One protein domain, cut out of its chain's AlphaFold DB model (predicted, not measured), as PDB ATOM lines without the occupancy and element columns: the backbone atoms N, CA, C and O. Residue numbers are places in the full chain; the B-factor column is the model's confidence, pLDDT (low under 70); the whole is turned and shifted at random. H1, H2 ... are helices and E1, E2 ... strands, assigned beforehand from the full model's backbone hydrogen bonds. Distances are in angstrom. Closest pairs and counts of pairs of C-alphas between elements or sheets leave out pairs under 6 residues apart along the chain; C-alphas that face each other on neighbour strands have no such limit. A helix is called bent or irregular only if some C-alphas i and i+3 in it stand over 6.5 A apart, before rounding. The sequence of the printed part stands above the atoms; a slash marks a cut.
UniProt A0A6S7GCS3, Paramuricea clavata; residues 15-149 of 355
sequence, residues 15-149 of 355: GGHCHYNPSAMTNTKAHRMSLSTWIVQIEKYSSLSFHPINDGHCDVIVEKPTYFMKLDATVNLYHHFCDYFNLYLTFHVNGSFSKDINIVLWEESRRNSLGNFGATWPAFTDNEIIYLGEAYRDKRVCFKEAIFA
ATOM      1  N   GLY A  15     232.505 329.461 456.303       91.44
ATOM      2  CA  GLY A  15     232.254 329.193 454.893       91.44
ATOM      3  C   GLY A  15     233.494 328.811 454.105       91.44
ATOM      4  O   GLY A  15     234.603 328.771 454.633       91.44
ATOM      5  N   GLY A  16     233.279 328.510 452.832       90.56
ATOM      6  CA  GLY A  16     234.320 328.140 451.883       90.56
ATOM      7  C   GLY A  16     233.720 327.709 450.549       90.56
ATOM      8  O   GLY A  16     232.596 328.075 450.216       90.56
ATOM      9  N   HIS A  17     234.466 326.911 449.792       87.12
ATOM     10  CA  HIS A  17     234.113 326.538 448.419       87.12
ATOM     11  C   HIS A  17     233.193 325.321 448.292       87.12
ATOM     12  O   HIS A  17     232.768 324.989 447.189       87.12
ATOM     13  N   CYS A  18     232.887 324.626 449.388       85.88
ATOM     14  CA  CYS A  18     232.061 323.428 449.314       85.88
ATOM     15  C   CYS A  18     230.616 323.805 448.979       85.88
ATOM     16  O   CYS A  18     230.061 324.734 449.566       85.88
ATOM     17  N   HIS A  19     229.973 323.044 448.093       85.25
ATOM     18  CA  HIS A  19     228.527 323.118 447.893       85.25
ATOM     19  C   HIS A  19     227.817 322.492 449.095       85.25
ATOM     20  O   HIS A  19     227.837 321.275 449.284       85.25
ATOM     21  N   TYR A  20     227.204 323.329 449.927       82.69
ATOM     22  CA  TYR A  20     226.458 322.870 451.089       82.69
ATOM     23  C   TYR A  20     225.037 322.474 450.678       82.69
ATOM     24  O   TYR A  20     224.339 323.246 450.025       82.69
ATOM     25  N   ASN A  21     224.606 321.268 451.061       83.25
ATOM     26  CA  ASN A  21     223.245 320.783 450.849       83.25
ATOM     27  C   ASN A  21     222.472 320.767 452.186       83.25
ATOM     28  O   ASN A  21     222.589 319.796 452.941       83.25
ATOM     29  N   PRO A  22     221.635 321.784 452.477       77.25
ATOM     30  CA  PRO A  22     220.896 321.869 453.737       77.25
ATOM     31  C   PRO A  22     219.881 320.734 453.925       77.25
ATOM     32  O   PRO A  22     219.575 320.360 455.058       77.25
ATOM     33  N   SER A  23     219.361 320.158 452.833       78.69
ATOM     34  CA  SER A  23     218.345 319.095 452.908       78.69
ATOM     35  C   SER A  23     218.874 317.832 453.598       78.69
ATOM     36  O   SER A  23     218.143 317.210 454.370       78.69
ATOM     37  N   ALA A  24     220.167 317.524 453.436       75.00
ATOM     38  CA  ALA A  24     220.838 316.402 454.094       75.00
ATOM     39  C   ALA A  24     220.886 316.538 455.631       75.00
ATOM     40  O   ALA A  24     221.064 315.547 456.336       75.00
ATOM     41  N   MET A  25     220.695 317.748 456.169       70.81
ATOM     42  CA  MET A  25     220.735 318.028 457.610       70.81
ATOM     43  C   MET A  25     219.362 317.922 458.298       70.81
ATOM     44  O   MET A  25     219.275 318.075 459.513       70.81
ATOM     45  N   THR A  26     218.270 317.654 457.577       62.84
ATOM     46  CA  THR A  26     216.910 317.659 458.162       62.84
ATOM     47  C   THR A  26     216.603 316.444 459.054       62.84
ATOM     48  O   THR A  26     215.848 316.581 460.020       62.84
ATOM     49  N   ASN A  27     217.254 315.295 458.828       62.09
ATOM     50  CA  ASN A  27     217.037 314.042 459.578       62.09
ATOM     51  C   ASN A  27     217.963 313.841 460.795       62.09
ATOM     52  O   ASN A  27     217.971 312.781 461.412       62.09
ATOM     53  N   THR A  28     218.743 314.848 461.182       65.69
ATOM     54  CA  THR A  28     219.832 314.705 462.170       65.69
ATOM     55  C   THR A  28     219.501 315.272 463.552       65.69
ATOM     56  O   THR A  28     220.371 315.307 464.424       65.69
ATOM     57  N   LYS A  29     218.252 315.709 463.794       64.12
ATOM     58  CA  LYS A  29     217.825 316.307 465.078       64.12
ATOM     59  C   LYS A  29     218.168 315.430 466.289       64.12
ATOM     60  O   LYS A  29     218.548 315.968 467.324       64.12
ATOM     61  N   ALA A  30     218.108 314.104 466.137       64.12
ATOM     62  CA  ALA A  30     218.454 313.133 467.177       64.12
ATOM     63  C   ALA A  30     219.951 313.117 467.565       64.12
ATOM     64  O   ALA A  30     220.312 312.537 468.582       64.12
ATOM     65  N   HIS A  31     220.826 313.757 466.783       68.75
ATOM     66  CA  HIS A  31     222.282 313.705 466.959       68.75
ATOM     67  C   HIS A  31     222.906 315.040 467.381       68.75
ATOM     68  O   HIS A  31     224.126 315.138 467.445       68.75
ATOM     69  N   ARG A  32     222.107 316.068 467.700       74.31
ATOM     70  CA  ARG A  32     222.563 317.453 467.956       74.31
ATOM     71  C   ARG A  32     223.244 317.703 469.313       74.31
ATOM     72  O   ARG A  32     223.304 318.837 469.765       74.31
ATOM     73  N   MET A  33     223.784 316.683 469.971       77.62
ATOM     74  CA  MET A  33     224.516 316.879 471.227       77.62
ATOM     75  C   MET A  33     225.910 317.476 470.962       77.62
ATOM     76  O   MET A  33     226.638 316.993 470.094       77.62
ATOM     77  N   SER A  34     226.313 318.490 471.742       77.06
ATOM     78  CA  SER A  34     227.545 319.281 471.540       77.06
ATOM     79  C   SER A  34     228.829 318.482 471.269       77.06
ATOM     80  O   SER A  34     229.687 318.966 470.527       77.06
ATOM     81  N   LEU A  35     228.998 317.315 471.898       87.00
ATOM     82  CA  LEU A  35     230.194 316.461 471.797       87.00
ATOM     83  C   LEU A  35     229.965 315.206 470.942       87.00
ATOM     84  O   LEU A  35     230.817 314.324 470.902       87.00
ATOM     85  N   SER A  36     228.810 315.100 470.292       86.25
ATOM     86  CA  SER A  36     228.459 313.958 469.444       86.25
ATOM     87  C   SER A  36     228.596 314.272 467.962       86.25
ATOM     88  O   SER A  36     228.705 313.353 467.157       86.25
ATOM     89  N   THR A  37     228.594 315.555 467.589       86.62
ATOM     90  CA  THR A  37     228.659 315.986 466.191       86.62
ATOM     91  C   THR A  37     229.199 317.414 466.025       86.62
ATOM     92  O   THR A  37     229.160 318.242 466.942       86.62
ATOM     93  N   TRP A  38     229.672 317.713 464.815       88.06
ATOM     94  CA  TRP A  38     229.991 319.061 464.334       88.06
ATOM     95  C   TRP A  38     228.823 319.725 463.594       88.06
ATOM     96  O   TRP A  38     228.974 320.825 463.072       88.06
ATOM     97  N   ILE A  39     227.648 319.087 463.552       84.75
ATOM     98  CA  ILE A  39     226.524 319.558 462.735       84.75
ATOM     99  C   ILE A  39     226.114 320.993 463.047       84.75
ATOM    100  O   ILE A  39     225.856 321.769 462.140       84.75
ATOM    101  N   VAL A  40     226.131 321.366 464.324       81.94
ATOM    102  CA  VAL A  40     225.743 322.698 464.782       81.94
ATOM    103  C   VAL A  40     226.673 323.771 464.200       81.94
ATOM    104  O   VAL A  40     226.211 324.868 463.903       81.94
ATOM    105  N   GLN A  41     227.956 323.453 463.976       82.44
ATOM    106  CA  GLN A  41     228.917 324.320 463.283       82.44
ATOM    107  C   GLN A  41     228.675 324.340 461.769       82.44
ATOM    108  O   GLN A  41     228.653 325.411 461.167       82.44
ATOM    109  N   ILE A  42     228.478 323.163 461.168       83.38
ATOM    110  CA  ILE A  42     228.303 322.998 459.717       83.38
ATOM    111  C   ILE A  42     226.985 323.618 459.232       83.38
ATOM    112  O   ILE A  42     226.936 324.145 458.129       83.38
ATOM    113  N   GLU A  43     225.933 323.643 460.053       81.75
ATOM    114  CA  GLU A  43     224.641 324.257 459.708       81.75
ATOM    115  C   GLU A  43     224.751 325.745 459.349       81.75
ATOM    116  O   GLU A  43     223.891 326.270 458.643       81.75
ATOM    117  N   LYS A  44     225.800 326.419 459.830       83.31
ATOM    118  CA  LYS A  44     226.096 327.829 459.543       83.31
ATOM    119  C   LYS A  44     227.088 328.021 458.398       83.31
ATOM    120  O   LYS A  44     227.433 329.159 458.082       83.31
ATOM    121  N   TYR A  45     227.533 326.928 457.775       88.25
ATOM    122  CA  TYR A  45     228.450 326.956 456.648       88.25
ATOM    123  C   TYR A  45     227.816 327.644 455.443       88.25
ATOM    124  O   TYR A  45     226.727 327.289 454.995       88.25
ATOM    125  N   SER A  46     228.536 328.617 454.899       89.75
ATOM    126  CA  SER A  46     228.137 329.376 453.720       89.75
ATOM    127  C   SER A  46     229.041 329.027 452.543       89.75
ATOM    128  O   SER A  46     230.263 329.150 452.635       89.75
ATOM    129  N   SER A  47     228.444 328.599 451.429       91.19
ATOM    130  CA  SER A  47     229.168 328.434 450.166       91.19
ATOM    131  C   SER A  47     229.500 329.822 449.614       91.19
ATOM    132  O   SER A  47     228.597 330.602 449.313       91.19
ATOM    133  N   LEU A  48     230.785 330.149 449.531       89.94
ATOM    134  CA  LEU A  48     231.273 331.466 449.128       89.94
ATOM    135  C   LEU A  48     231.426 331.538 447.606       89.94
ATOM    136  O   LEU A  48     231.924 330.609 446.975       89.94
ATOM    137  N   SER A  49     231.026 332.667 447.017       89.94
ATOM    138  CA  SER A  49     231.173 332.949 445.580       89.94
ATOM    139  C   SER A  49     232.546 333.521 445.200       89.94
ATOM    140  O   SER A  49     232.745 333.918 444.057       89.94
ATOM    141  N   PHE A  50     233.460 333.619 446.163       89.50
ATOM    142  CA  PHE A  50     234.793 334.208 446.044       89.50
ATOM    143  C   PHE A  50     235.819 333.299 446.736       89.50
ATOM    144  O   PHE A  50     235.433 332.443 447.536       89.50
ATOM    145  N   HIS A  51     237.108 333.482 446.448       88.88
ATOM    146  CA  HIS A  51     238.225 332.765 447.071       88.88
ATOM    147  C   HIS A  51     238.794 333.571 448.237       88.88
ATOM    148  O   HIS A  51     239.558 334.502 448.002       88.88
ATOM    149  N   PRO A  52     238.495 333.223 449.507       90.12
ATOM    150  CA  PRO A  52     238.839 334.082 450.639       90.12
ATOM    151  C   PRO A  52     240.328 334.426 450.714       90.12
ATOM    152  O   PRO A  52     240.679 335.574 450.977       90.12
ATOM    153  N   ILE A  53     241.186 333.436 450.446       92.06
ATOM    154  CA  ILE A  53     242.645 333.580 450.484       92.06
ATOM    155  C   ILE A  53     243.153 334.370 449.269       92.06
ATOM    156  O   ILE A  53     243.868 335.351 449.446       92.06
ATOM    157  N   ASN A  54     242.776 333.968 448.050       92.19
ATOM    158  CA  ASN A  54     243.317 334.559 446.817       92.19
ATOM    159  C   ASN A  54     242.810 335.985 446.573       92.19
ATOM    160  O   ASN A  54     243.553 336.823 446.073       92.19
ATOM    161  N   ASP A  55     241.569 336.261 446.969       92.94
ATOM    162  CA  ASP A  55     240.912 337.550 446.749       92.94
ATOM    163  C   ASP A  55     241.169 338.528 447.919       92.94
ATOM    164  O   ASP A  55     240.637 339.636 447.944       92.94
ATOM    165  N   GLY A  56     241.994 338.139 448.905       92.75
ATOM    166  CA  GLY A  56     242.452 339.023 449.982       92.75
ATOM    167  C   GLY A  56     241.396 339.357 451.043       92.75
ATOM    168  O   GLY A  56     241.417 340.442 451.622       92.75
ATOM    169  N   HIS A  57     240.461 338.443 451.322       92.19
ATOM    170  CA  HIS A  57     239.377 338.658 452.293       92.19
ATOM    171  C   HIS A  57     239.697 338.198 453.727       92.19
ATOM    172  O   HIS A  57     238.847 338.339 454.612       92.19
ATOM    173  N   CYS A  58     240.889 337.650 453.966       94.75
ATOM    174  CA  CYS A  58     241.318 337.126 455.262       94.75
ATOM    175  C   CYS A  58     242.240 338.120 455.974       94.75
ATOM    176  O   CYS A  58     243.199 338.607 455.384       94.75
ATOM    177  N   ASP A  59     242.000 338.355 457.262       96.88
ATOM    178  CA  ASP A  59     242.917 339.117 458.117       96.88
ATOM    179  C   ASP A  59     244.106 338.243 458.552       96.88
ATOM    180  O   ASP A  59     245.209 338.732 458.783       96.88
ATOM    181  N   VAL A  60     243.878 336.928 458.667       97.25
ATOM    182  CA  VAL A  60     244.894 335.926 459.009       97.25
ATOM    183  C   VAL A  60     244.753 334.726 458.083       97.25
ATOM    184  O   VAL A  60     243.653 334.197 457.909       97.25
ATOM    185  N   ILE A  61     245.875 334.264 457.532       97.56
ATOM    186  CA  ILE A  61     245.957 333.027 456.752       97.56
ATOM    187  C   ILE A  61     246.788 332.021 457.549       97.56
ATOM    188  O   ILE A  61     247.940 332.284 457.894       97.56
ATOM    189  N   VAL A  62     246.189 330.875 457.859       97.81
ATOM    190  CA  VAL A  62     246.834 329.764 458.558       97.81
ATOM    191  C   VAL A  62     247.191 328.696 457.531       97.81
ATOM    192  O   VAL A  62     246.332 327.982 457.016       97.81
ATOM    193  N   GLU A  63     248.486 328.624 457.236       97.00
ATOM    194  CA  GLU A  63     249.083 327.698 456.270       97.00
ATOM    195  C   GLU A  63     249.154 326.261 456.801       97.00
ATOM    196  O   GLU A  63     248.975 325.302 456.059       97.00
ATOM    197  N   LYS A  64     249.406 326.115 458.105       97.12
ATOM    198  CA  LYS A  64     249.630 324.821 458.751       97.12
ATOM    199  C   LYS A  64     248.317 324.034 458.900       97.12
ATOM    200  O   LYS A  64     247.318 324.634 459.322       97.12
ATOM    201  N   PRO A  65     248.315 322.705 458.666       98.06
ATOM    202  CA  PRO A  65     247.145 321.872 458.912       98.06
ATOM    203  C   PRO A  65     246.632 322.049 460.336       98.06
ATOM    204  O   PRO A  65     247.392 321.966 461.304       98.06
ATOM    205  N   THR A  66     245.342 322.348 460.460       98.38
ATOM    206  CA  THR A  66     244.740 322.731 461.735       98.38
ATOM    207  C   THR A  66     243.621 321.775 462.115       98.38
ATOM    208  O   THR A  66     242.615 321.667 461.420       98.38
ATOM    209  N   TYR A  67     243.790 321.105 463.253       98.31
ATOM    210  CA  TYR A  67     242.832 320.171 463.826       98.31
ATOM    211  C   TYR A  67     241.996 320.875 464.893       98.31
ATOM    212  O   TYR A  67     242.519 321.325 465.913       98.31
ATOM    213  N   PHE A  68     240.687 320.944 464.680       96.25
ATOM    214  CA  PHE A  68     239.730 321.482 465.639       96.25
ATOM    215  C   PHE A  68     239.196 320.379 466.548       96.25
ATOM    216  O   PHE A  68     238.724 319.344 466.072       96.25
ATOM    217  N   MET A  69     239.224 320.617 467.861       94.62
ATOM    218  CA  MET A  69     238.793 319.648 468.874       94.62
ATOM    219  C   MET A  69     237.792 320.244 469.863       94.62
ATOM    220  O   MET A  69     237.905 321.403 470.254       94.62
ATOM    221  N   LYS A  70     236.854 319.420 470.342       92.00
ATOM    222  CA  LYS A  70     236.051 319.702 471.542       92.00
ATOM    223  C   LYS A  70     236.404 318.665 472.603       92.00
ATOM    224  O   LYS A  70     236.199 317.479 472.361       92.00
ATOM    225  N   LEU A  71     236.908 319.112 473.749       90.56
ATOM    226  CA  LEU A  71     237.280 318.215 474.848       90.56
ATOM    227  C   LEU A  71     236.046 317.772 475.647       90.56
ATOM    228  O   LEU A  71     235.139 318.582 475.874       90.56
ATOM    229  N   ASP A  72     236.031 316.525 476.129       88.25
ATOM    230  CA  ASP A  72     234.962 316.018 477.005       88.25
ATOM    231  C   ASP A  72     235.039 316.648 478.401       88.25
ATOM    232  O   ASP A  72     234.315 317.604 478.714       88.25
ATOM    233  N   ALA A  73     235.946 316.142 479.238       83.00
ATOM    234  CA  ALA A  73     236.230 316.704 480.548       83.00
ATOM    235  C   ALA A  73     237.661 316.392 481.002       83.00
ATOM    236  O   ALA A  73     238.039 315.242 481.194       83.00
ATOM    237  N   THR A  74     238.425 317.443 481.300       81.38
ATOM    238  CA  THR A  74     239.817 317.365 481.781       81.38
ATOM    239  C   THR A  74     239.926 317.041 483.279       81.38
ATOM    240  O   THR A  74     240.996 317.160 483.864       81.38
ATOM    241  N   VAL A  75     238.812 316.696 483.936       81.00
ATOM    242  CA  VAL A  75     238.732 316.536 485.401       81.00
ATOM    243  C   VAL A  75     239.284 315.200 485.891       81.00
ATOM    244  O   VAL A  75     239.710 315.099 487.036       81.00
ATOM    245  N   ASN A  76     239.257 314.165 485.050       86.12
ATOM    246  CA  ASN A  76     239.860 312.871 485.345       86.12
ATOM    247  C   ASN A  76     240.240 312.139 484.051       86.12
ATOM    248  O   ASN A  76     239.737 312.457 482.973       86.12
ATOM    249  N   LEU A  77     241.125 311.150 484.183       88.38
ATOM    250  CA  LEU A  77     241.690 310.423 483.051       88.38
ATOM    251  C   LEU A  77     240.626 309.657 482.256       88.38
ATOM    252  O   LEU A  77     240.673 309.666 481.033       88.38
ATOM    253  N   TYR A  78     239.641 309.051 482.924       86.81
ATOM    254  CA  TYR A  78     238.567 308.308 482.259       86.81
ATOM    255  C   TYR A  78     237.781 309.176 481.264       86.81
ATOM    256  O   TYR A  78     237.458 308.711 480.173       86.81
ATOM    257  N   HIS A  79     237.502 310.437 481.613       85.44
ATOM    258  CA  HIS A  79     236.837 311.387 480.714       85.44
ATOM    259  C   HIS A  79     237.758 312.004 479.680       85.44
ATOM    260  O   HIS A  79     237.351 312.196 478.539       85.44
ATOM    261  N   HIS A  80     239.006 312.280 480.037       88.25
ATOM    262  CA  HIS A  80     239.901 312.960 479.115       88.25
ATOM    263  C   HIS A  80     240.540 312.025 478.082       88.25
ATOM    264  O   HIS A  80     240.858 312.446 476.976       88.25
ATOM    265  N   PHE A  81     240.700 310.739 478.400       88.31
ATOM    266  CA  PHE A  81     241.373 309.777 477.527       88.31
ATOM    267  C   PHE A  81     240.719 309.665 476.142       88.31
ATOM    268  O   PHE A  81     241.413 309.508 475.136       88.31
ATOM    269  N   CYS A  82     239.391 309.790 476.081       89.44
ATOM    270  CA  CYS A  82     238.657 309.753 474.821       89.44
ATOM    271  C   CYS A  82     239.099 310.852 473.842       89.44
ATOM    272  O   CYS A  82     239.067 310.628 472.633       89.44
ATOM    273  N   ASP A  83     239.568 312.000 474.344       91.19
ATOM    274  CA  ASP A  83     240.040 313.112 473.522       91.19
ATOM    275  C   ASP A  83     241.310 312.705 472.752       91.19
ATOM    276  O   ASP A  83     241.396 312.905 471.540       91.19
ATOM    277  N   TYR A  84     242.261 312.047 473.426       94.06
ATOM    278  CA  TYR A  84     243.492 311.540 472.805       94.06
ATOM    279  C   TYR A  84     243.225 310.393 471.836       94.06
ATOM    280  O   TYR A  84     243.766 310.369 470.730       94.06
ATOM    281  N   PHE A  85     242.374 309.448 472.237       93.69
ATOM    282  CA  PHE A  85     242.042 308.297 471.408       93.69
ATOM    283  C   PHE A  85     241.333 308.715 470.112       93.69
ATOM    284  O   PHE A  85     241.670 308.243 469.026       93.69
ATOM    285  N   ASN A  86     240.395 309.660 470.199       93.75
ATOM    286  CA  ASN A  86     239.678 310.156 469.030       93.75
ATOM    287  C   ASN A  86     240.540 311.058 468.140       93.75
ATOM    288  O   ASN A  86     240.386 311.025 466.917       93.75
ATOM    289  N   LEU A  87     241.481 311.821 468.706       95.56
ATOM    290  CA  LEU A  87     242.461 312.547 467.899       95.56
ATOM    291  C   LEU A  87     243.368 311.582 467.128       95.56
ATOM    292  O   LEU A  87     243.567 311.757 465.929       95.56
ATOM    293  N   TYR A  88     243.847 310.521 467.778       96.31
ATOM    294  CA  TYR A  88     244.616 309.474 467.106       96.31
ATOM    295  C   TYR A  88     243.829 308.816 465.966       96.31
ATOM    296  O   TYR A  88     244.350 308.624 464.870       96.31
ATOM    297  N   LEU A  89     242.549 308.521 466.184       94.62
ATOM    298  CA  LEU A  89     241.672 308.035 465.119       94.62
ATOM    299  C   LEU A  89     241.495 309.047 463.987       94.62
ATOM    300  O   LEU A  89     241.446 308.667 462.822       94.62
ATOM    301  N   THR A  90     241.439 310.334 464.318       95.75
ATOM    302  CA  THR A  90     241.387 311.401 463.317       95.75
ATOM    303  C   THR A  90     242.662 311.413 462.467       95.75
ATOM    304  O   THR A  90     242.567 311.615 461.263       95.75
ATOM    305  N   PHE A  91     243.840 311.137 463.039       96.62
ATOM    306  CA  PHE A  91     245.085 310.985 462.270       96.62
ATOM    307  C   PHE A  91     245.027 309.803 461.301       96.62
ATOM    308  O   PHE A  91     245.412 309.951 460.143       96.62
ATOM    309  N   HIS A  92     244.473 308.666 461.739       93.75
ATOM    310  CA  HIS A  92     244.230 307.510 460.865       93.75
ATOM    311  C   HIS A  92     243.299 307.848 459.702       93.75
ATOM    312  O   HIS A  92     243.623 307.548 458.558       93.75
ATOM    313  N   VAL A  93     242.168 308.501 459.982       93.81
ATOM    314  CA  VAL A  93     241.199 308.900 458.947       93.81
ATOM    315  C   VAL A  93     241.793 309.943 457.997       93.81
ATOM    316  O   VAL A  93     241.565 309.859 456.795       93.81
ATOM    317  N   ASN A  94     242.570 310.899 458.514       95.75
ATOM    318  CA  ASN A  94     243.231 311.918 457.698       95.75
ATOM    319  C   ASN A  94     244.431 311.367 456.901       95.75
ATOM    320  O   ASN A  94     244.881 312.001 455.954       95.75
ATOM    321  N   GLY A  95     244.982 310.213 457.290       95.75
ATOM    322  CA  GLY A  95     246.163 309.623 456.657       95.75
ATOM    323  C   GLY A  95     247.480 310.339 456.980       95.75
ATOM    324  O   GLY A  95     248.455 310.175 456.251       95.75
ATOM    325  N   SER A  96     247.536 311.128 458.060       95.19
ATOM    326  CA  SER A  96     248.735 311.872 458.467       95.19
ATOM    327  C   SER A  96     248.956 311.812 459.975       95.19
ATOM    328  O   SER A  96     248.037 312.038 460.758       95.19
ATOM    329  N   PHE A  97     250.208 311.549 460.361       96.44
ATOM    330  CA  PHE A  97     250.696 311.522 461.746       96.44
ATOM    331  C   PHE A  97     251.804 312.563 461.976       96.44
ATOM    332  O   PHE A  97     252.673 312.376 462.836       96.44
ATOM    333  N   SER A  98     251.835 313.624 461.163       96.62
ATOM    334  CA  SER A  98     252.762 314.738 461.375       96.62
ATOM    335  C   SER A  98     252.502 315.394 462.732       96.62
ATOM    336  O   SER A  98     251.353 315.553 463.137       96.62
ATOM    337  N   LYS A  99     253.575 315.798 463.417       97.44
ATOM    338  CA  LYS A  99     253.493 316.648 464.613       97.44
ATOM    339  C   LYS A  99     253.516 318.133 464.271       97.44
ATOM    340  O   LYS A  99     253.180 318.961 465.118       97.44
ATOM    341  N   ASP A 100     253.871 318.483 463.036       97.75
ATOM    342  CA  ASP A 100     253.828 319.860 462.561       97.75
ATOM    343  C   ASP A 100     252.401 320.247 462.150       97.75
ATOM    344  O   ASP A 100     252.083 320.463 460.984       97.75
ATOM    345  N   ILE A 101     251.512 320.264 463.142       98.25
ATOM    346  CA  ILE A 101     250.094 320.595 463.000       98.25
ATOM    347  C   ILE A 101     249.667 321.556 464.107       98.25
ATOM    348  O   ILE A 101     250.183 321.504 465.225       98.25
ATOM    349  N   ASN A 102     248.669 322.387 463.841       98.50
ATOM    350  CA  ASN A 102     247.992 323.130 464.897       98.50
ATOM    351  C   ASN A 102     246.885 322.269 465.506       98.50
ATOM    352  O   ASN A 102     246.089 321.677 464.777       98.50
ATOM    353  N   ILE A 103     246.777 322.270 466.833       98.31
ATOM    354  CA  ILE A 103     245.594 321.770 467.536       98.31
ATOM    355  C   ILE A 103     244.880 322.972 468.148       98.31
ATOM    356  O   ILE A 103     245.424 323.653 469.018       98.31
ATOM    357  N   VAL A 104     243.660 323.233 467.680       97.31
ATOM    358  CA  VAL A 104     242.820 324.344 468.131       97.31
ATOM    359  C   VAL A 104     241.627 323.794 468.906       97.31
ATOM    360  O   VAL A 104     240.739 323.136 468.357       97.31
ATOM    361  N   LEU A 105     241.576 324.093 470.199       95.00
ATOM    362  CA  LEU A 105     240.426 323.795 471.039       95.00
ATOM    363  C   LEU A 105     239.287 324.758 470.708       95.00
ATOM    364  O   LEU A 105     239.457 325.981 470.699       95.00
ATOM    365  N   TRP A 106     238.110 324.191 470.462       92.06
ATOM    366  CA  TRP A 106     236.876 324.903 470.152       92.06
ATOM    367  C   TRP A 106     236.278 325.538 471.417       92.06
ATOM    368  O   TRP A 106     235.226 325.134 471.917       92.06
ATOM    369  N   GLU A 107     236.996 326.513 471.971       89.50
ATOM    370  CA  GLU A 107     236.696 327.192 473.229       89.50
ATOM    371  C   GLU A 107     236.884 328.710 473.093       89.50
ATOM    372  O   GLU A 107     237.760 329.183 472.371       89.50
ATOM    373  N   GLU A 108     236.040 329.487 473.777       85.88
ATOM    374  CA  GLU A 108     236.029 330.957 473.680       85.88
ATOM    375  C   GLU A 108     237.198 331.619 474.417       85.88
ATOM    376  O   GLU A 108     237.615 332.724 474.067       85.88
ATOM    377  N   SER A 109     237.694 330.969 475.463       88.31
ATOM    378  CA  SER A 109     238.733 331.501 476.338       88.31
ATOM    379  C   SER A 109     239.665 330.384 476.771       88.31
ATOM    380  O   SER A 109     239.264 329.217 476.811       88.31
ATOM    381  N   ARG A 110     240.901 330.757 477.113       90.12
ATOM    382  CA  ARG A 110     241.873 329.843 477.698       90.12
ATOM    383  C   ARG A 110     241.305 329.148 478.921       90.12
ATOM    384  O   ARG A 110     240.695 329.776 479.789       90.12
ATOM    385  N   ARG A 111     241.613 327.863 479.063       87.44
ATOM    386  CA  ARG A 111     241.490 327.199 480.363       87.44
ATOM    387  C   ARG A 111     242.644 327.618 481.260       87.44
ATOM    388  O   ARG A 111     243.776 327.745 480.806       87.44
ATOM    389  N   ASN A 112     242.369 327.703 482.559       84.12
ATOM    390  CA  ASN A 112     243.413 327.888 483.570       84.12
ATOM    391  C   ASN A 112     244.428 326.731 483.566       84.12
ATOM    392  O   ASN A 112     245.577 326.915 483.941       84.12
ATOM    393  N   SER A 113     243.993 325.526 483.180       83.06
ATOM    394  CA  SER A 113     244.846 324.346 483.068       83.06
ATOM    395  C   SER A 113     244.190 323.277 482.186       83.06
ATOM    396  O   SER A 113     242.964 323.137 482.180       83.06
ATOM    397  N   LEU A 114     245.011 322.490 481.484       85.19
ATOM    398  CA  LEU A 114     244.619 321.225 480.840       85.19
ATOM    399  C   LEU A 114     244.739 320.025 481.805       85.19
ATOM    400  O   LEU A 114     244.625 318.873 481.397       85.19
ATOM    401  N   GLY A 115     244.953 320.300 483.095       83.81
ATOM    402  CA  GLY A 115     245.244 319.306 484.120       83.81
ATOM    403  C   GLY A 115     246.618 318.665 483.925       83.81
ATOM    404  O   GLY A 115     247.401 319.061 483.060       83.81
ATOM    405  N   ASN A 116     246.893 317.622 484.708       85.44
ATOM    406  CA  ASN A 116     248.136 316.850 484.600       85.44
ATOM    407  C   ASN A 116     248.294 316.168 483.234       85.44
ATOM    408  O   ASN A 116     249.404 315.874 482.804       85.44
ATOM    409  N   PHE A 117     247.184 315.952 482.534       89.75
ATOM    410  CA  PHE A 117     247.163 315.259 481.256       89.75
ATOM    411  C   PHE A 117     247.743 316.088 480.114       89.75
ATOM    412  O   PHE A 117     248.141 315.512 479.106       89.75
ATOM    413  N   GLY A 118     247.885 317.411 480.285       91.81
ATOM    414  CA  GLY A 118     248.499 318.289 479.287       91.81
ATOM    415  C   GLY A 118     249.873 317.806 478.794       91.81
ATOM    416  O   GLY A 118     250.226 318.044 477.643       91.81
ATOM    417  N   ALA A 119     250.591 317.037 479.616       93.94
ATOM    418  CA  ALA A 119     251.852 316.393 479.258       93.94
ATOM    419  C   ALA A 119     251.754 315.359 478.112       93.94
ATOM    420  O   ALA A 119     252.780 314.933 477.597       93.94
ATOM    421  N   THR A 120     250.546 314.967 477.696       95.81
ATOM    422  CA  THR A 120     250.307 314.018 476.592       95.81
ATOM    423  C   THR A 120     250.245 314.710 475.228       95.81
ATOM    424  O   THR A 120     250.490 314.074 474.208       95.81
ATOM    425  N   TRP A 121     249.930 316.012 475.172       96.06
ATOM    426  CA  TRP A 121     249.816 316.757 473.907       96.06
ATOM    427  C   TRP A 121     251.072 316.722 473.024       96.06
ATOM    428  O   TRP A 121     250.904 316.598 471.807       96.06
ATOM    429  N   PRO A 122     252.303 316.712 473.580       97.19
ATOM    430  CA  PRO A 122     253.518 316.503 472.801       97.19
ATOM    431  C   PRO A 122     253.561 315.190 472.012       97.19
ATOM    432  O   PRO A 122     254.394 315.068 471.121       97.19
ATOM    433  N   ALA A 123     252.687 314.211 472.280       97.81
ATOM    434  CA  ALA A 123     252.572 313.023 471.435       97.81
ATOM    435  C   ALA A 123     251.941 313.322 470.062       97.81
ATOM    436  O   ALA A 123     252.182 312.600 469.094       97.81
ATOM    437  N   PHE A 124     251.134 314.384 469.977       98.25
ATOM    438  CA  PHE A 124     250.282 314.699 468.830       98.25
ATOM    439  C   PHE A 124     250.755 315.914 468.034       98.25
ATOM    440  O   PHE A 124     250.507 315.980 466.836       98.25
ATOM    441  N   THR A 125     251.417 316.876 468.676       98.12
ATOM    442  CA  THR A 125     251.899 318.096 468.020       98.12
ATOM    443  C   THR A 125     253.180 318.612 468.673       98.12
ATOM    444  O   THR A 125     253.400 318.392 469.863       98.12
ATOM    445  N   ASP A 126     254.024 319.284 467.891       97.69
ATOM    446  CA  ASP A 126     255.177 320.062 468.372       97.69
ATOM    447  C   ASP A 126     254.804 321.522 468.692       97.69
ATOM    448  O   ASP A 126     255.644 322.306 469.128       97.69
ATOM    449  N   ASN A 127     253.544 321.902 468.467       97.44
ATOM    450  CA  ASN A 127     253.041 323.259 468.643       97.44
ATOM    451  C   ASN A 127     252.251 323.389 469.952       97.44
ATOM    452  O   ASN A 127     251.713 322.417 470.486       97.44
ATOM    453  N   GLU A 128     252.137 324.616 470.461       95.50
ATOM    454  CA  GLU A 128     251.276 324.885 471.611       95.50
ATOM    455  C   GLU A 128     249.798 324.631 471.284       95.50
ATOM    456  O   GLU A 128     249.339 324.810 470.154       95.50
ATOM    457  N   ILE A 129     249.031 324.241 472.305       96.69
ATOM    458  CA  ILE A 129     247.583 324.086 472.184       96.69
ATOM    459  C   ILE A 129     246.928 325.466 472.118       96.69
ATOM    460  O   ILE A 129     247.045 326.271 473.043       96.69
ATOM    461  N   ILE A 130     246.200 325.714 471.032       96.75
ATOM    462  CA  ILE A 130     245.575 327.004 470.735       96.75
ATOM    463  C   ILE A 130     244.117 326.989 471.196       96.75
ATOM    464  O   ILE A 130     243.406 326.003 471.016       96.75
ATOM    465  N   TYR A 131     243.631 328.109 471.729       95.12
ATOM    466  CA  TYR A 131     242.214 328.311 472.038       95.12
ATOM    467  C   TYR A 131     241.584 329.217 470.980       95.12
ATOM    468  O   TYR A 131     242.051 330.337 470.764       95.12
ATOM    469  N   LEU A 132     240.521 328.739 470.325       93.69
ATOM    470  CA  LEU A 132     239.890 329.408 469.181       93.69
ATOM    471  C   LEU A 132     239.580 330.886 469.464       93.69
ATOM    472  O   LEU A 132     239.997 331.765 468.711       93.69
ATOM    473  N   GLY A 133     238.871 331.166 470.560       92.06
ATOM    474  CA  GLY A 133     238.442 332.522 470.903       92.06
ATOM    475  C   GLY A 133     239.524 333.408 471.524       92.06
ATOM    476  O   GLY A 133     239.311 334.610 471.631       92.06
ATOM    477  N   GLU A 134     240.672 332.860 471.919       93.56
ATOM    478  CA  GLU A 134     241.829 333.660 472.343       93.56
ATOM    479  C   GLU A 134     242.655 334.090 471.127       93.56
ATOM    480  O   GLU A 134     242.998 335.260 470.988       93.56
ATOM    481  N   ALA A 135     242.926 333.162 470.207       94.69
ATOM    482  CA  ALA A 135     243.796 333.420 469.063       94.69
ATOM    483  C   ALA A 135     243.121 334.241 467.947       94.69
ATOM    484  O   ALA A 135     243.765 335.076 467.293       94.69
ATOM    485  N   TYR A 136     241.825 334.004 467.716       93.69
ATOM    486  CA  TYR A 136     241.158 334.393 466.468       93.69
ATOM    487  C   TYR A 136     239.919 335.276 466.638       93.69
ATOM    488  O   TYR A 136     239.245 335.576 465.654       93.69
ATOM    489  N   ARG A 137     239.603 335.710 467.861       91.44
ATOM    490  CA  ARG A 137     238.464 336.601 468.113       91.44
ATOM    491  C   ARG A 137     238.570 337.884 467.284       91.44
ATOM    492  O   ARG A 137     239.652 338.448 467.150       91.44
ATOM    493  N   ASP A 138     237.429 338.292 466.732       91.25
ATOM    494  CA  ASP A 138     237.239 339.494 465.911       91.25
ATOM    495  C   ASP A 138     238.078 339.554 464.618       91.25
ATOM    496  O   ASP A 138     238.229 340.620 464.025       91.25
ATOM    497  N   LYS A 139     238.589 338.410 464.141       93.56
ATOM    498  CA  LYS A 139     239.355 338.295 462.890       93.56
ATOM    499  C   LYS A 139     238.635 337.409 461.879       93.56
ATOM    500  O   LYS A 139     238.019 336.406 462.240       93.56
ATOM    501  N   ARG A 140     238.787 337.716 460.590       93.75
ATOM    502  CA  ARG A 140     238.481 336.797 459.484       93.75
ATOM    503  C   ARG A 140     239.692 335.904 459.257       93.75
ATOM    504  O   ARG A 140     240.721 336.358 458.760       93.75
ATOM    505  N   VAL A 141     239.579 334.643 459.653       95.94
ATOM    506  CA  VAL A 141     240.690 333.688 459.602       95.94
ATOM    507  C   VAL A 141     240.417 332.634 458.548       95.94
ATOM    508  O   VAL A 141     239.356 332.012 458.544       95.94
ATOM    509  N   CYS A 142     241.392 332.419 457.677       96.25
ATOM    510  CA  CYS A 142     241.321 331.423 456.623       96.25
ATOM    511  C   CYS A 142     242.351 330.336 456.876       96.25
ATOM    512  O   CYS A 142     243.545 330.606 456.963       96.25
ATOM    513  N   PHE A 143     241.877 329.102 456.980       96.06
ATOM    514  CA  PHE A 143     242.715 327.919 457.127       96.06
ATOM    515  C   PHE A 143     242.854 327.268 455.758       96.06
ATOM    516  O   PHE A 143     241.838 326.998 455.117       96.06
ATOM    517  N   LYS A 144     244.087 327.004 455.314       95.44
ATOM    518  CA  LYS A 144     244.295 326.215 454.091       95.44
ATOM    519  C   LYS A 144     243.808 324.783 454.262       95.44
ATOM    520  O   LYS A 144     243.172 324.240 453.367       95.44
ATOM    521  N   GLU A 145     244.047 324.220 455.441       95.38
ATOM    522  CA  GLU A 145     243.601 322.885 455.818       95.38
ATOM    523  C   GLU A 145     242.971 322.918 457.213       95.38
ATOM    524  O   GLU A 145     243.622 323.250 458.208       95.38
ATOM    525  N   ALA A 146     241.686 322.570 457.275       94.75
ATOM    526  CA  ALA A 146     240.900 322.501 458.499       94.75
ATOM    527  C   ALA A 146     240.324 321.092 458.667       94.75
ATOM    528  O   ALA A 146     239.463 320.666 457.897       94.75
ATOM    529  N   ILE A 147     240.782 320.384 459.696       96.25
ATOM    530  CA  ILE A 147     240.335 319.039 460.045       96.25
ATOM    531  C   ILE A 147     239.477 319.138 461.305       96.25
ATOM    532  O   ILE A 147     239.907 319.663 462.328       96.25
ATOM    533  N   PHE A 148     238.259 318.610 461.257       94.12
ATOM    534  CA  PHE A 148     237.376 318.545 462.421       94.12
ATOM    535  C   PHE A 148     237.491 317.161 463.052       94.12
ATOM    536  O   PHE A 148     237.075 316.169 462.455       94.12
ATOM    537  N   ALA A 149     238.085 317.092 464.245       94.94
ATOM    538  CA  ALA A 149     238.396 315.820 464.883       94.94
ATOM    539  C   ALA A 149     237.139 315.021 465.242       94.94
ATOM    540  O   ALA A 149     236.088 315.586 465.561       94.94
TER     541      ALA A 149
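AT A GLANCE: This is residues 15 to 149 of the 355 residues of a protein of Paramuricea clavata (UniProt A0A6S7GCS3). A small sheet of three short parallel strands, E4, E3 and E6, has the long helix H3 over one face, and a second sheet of two strands, E2 and E5, continues from it through short turns. The first stretch, with H1, H2 and E1, winds away from the three-stranded sheet in a wide loop. The 135 printed residues have five named helices and six named strands, in the order H1 H2 E1 E2 E3 H3 E4 H4 H5 E5 E6; both sheets are parallel. The class is mixed, helices and strands, with 58 residues, under half, in named elements. The whole is compact, with a radius of gyration of the C-alphas of 15.9 A, and spans 45 by 36 by 30 A.

HOW THE PARTS SIT: Begin at E3, residues 66 to 69, the inner strand between the edge strands E4, residues 102 to 105, and E6, residues 146 to 148. For E3 and E4 look at N 67 and O 102, 2.8 A apart; for E3 and E6, at N 68 and O 147, also 2.8 A. H3, residues 77 to 94, is on this sheet at a height of 10.4 A, over E3 and E6, slantwise to the strands at 35 degrees to E3 on the local plane. These two layers hold a strand-helix-strand unit, E3, H3, E4, two parallel neighbour strands with a helix between, whose crossover is right-handed. H4, residues 116 to 123, is close to H3 but not clearly touching: the closest C-alphas, of Leu 77 and Phe 117, are 7.5 A apart, at a shallow tilt of 15 degrees, the same way. H5, residues 132 to 135, only grazes the sheet. E5, residues 141 to 143, runs on into E6 at 82 degrees and is parallel to E2, residues 60 to 62, with N 62 and O 142 2.8 A apart. E1, residues 45 to 47, pairs with no named strand, but its residues 46 to 47 pair in parallel with residues 15 to 16. H1, residues 22 to 25, and H2, residues 39 to 42, are close but not clearly touching, with the closest C-alphas, of Met 25 and Ile 39, 7.9 A apart. Of the O i to N i+4 pairs, 11 of 14 are within hydrogen-bond range in H3 and 0 of 4 in H4, where 3 of 5 O i to N i+3 pairs are; H1, H2 and H5 are too short for an i+4 pair.

IN THESE COORDINATES: Find C-alpha 22 at (220.896, 321.869, 453.737), where H1 begins. Find C-alpha 77 at (241.690, 310.423, 483.051); from there H3 runs 25.4 A to C-alpha 94. H4 is 14.4 A long and irregular, but only just: C-alphas 119 and 122 are 6.7 A apart. E3 and E4 are each 9.8 A long, and E6 ends at C-alpha 148, (237.376, 318.545, 462.421).

THE WHOLE: The two C-alphas farthest apart, of Asp 55 and Tyr 78, are 46.1 A apart. The printed part has no cut; the links H1 to H2 and E1 to E2 are long. Confidence is low at residues 26 to 31, with pLDDT under 70; the mean of the printed part is 89.9.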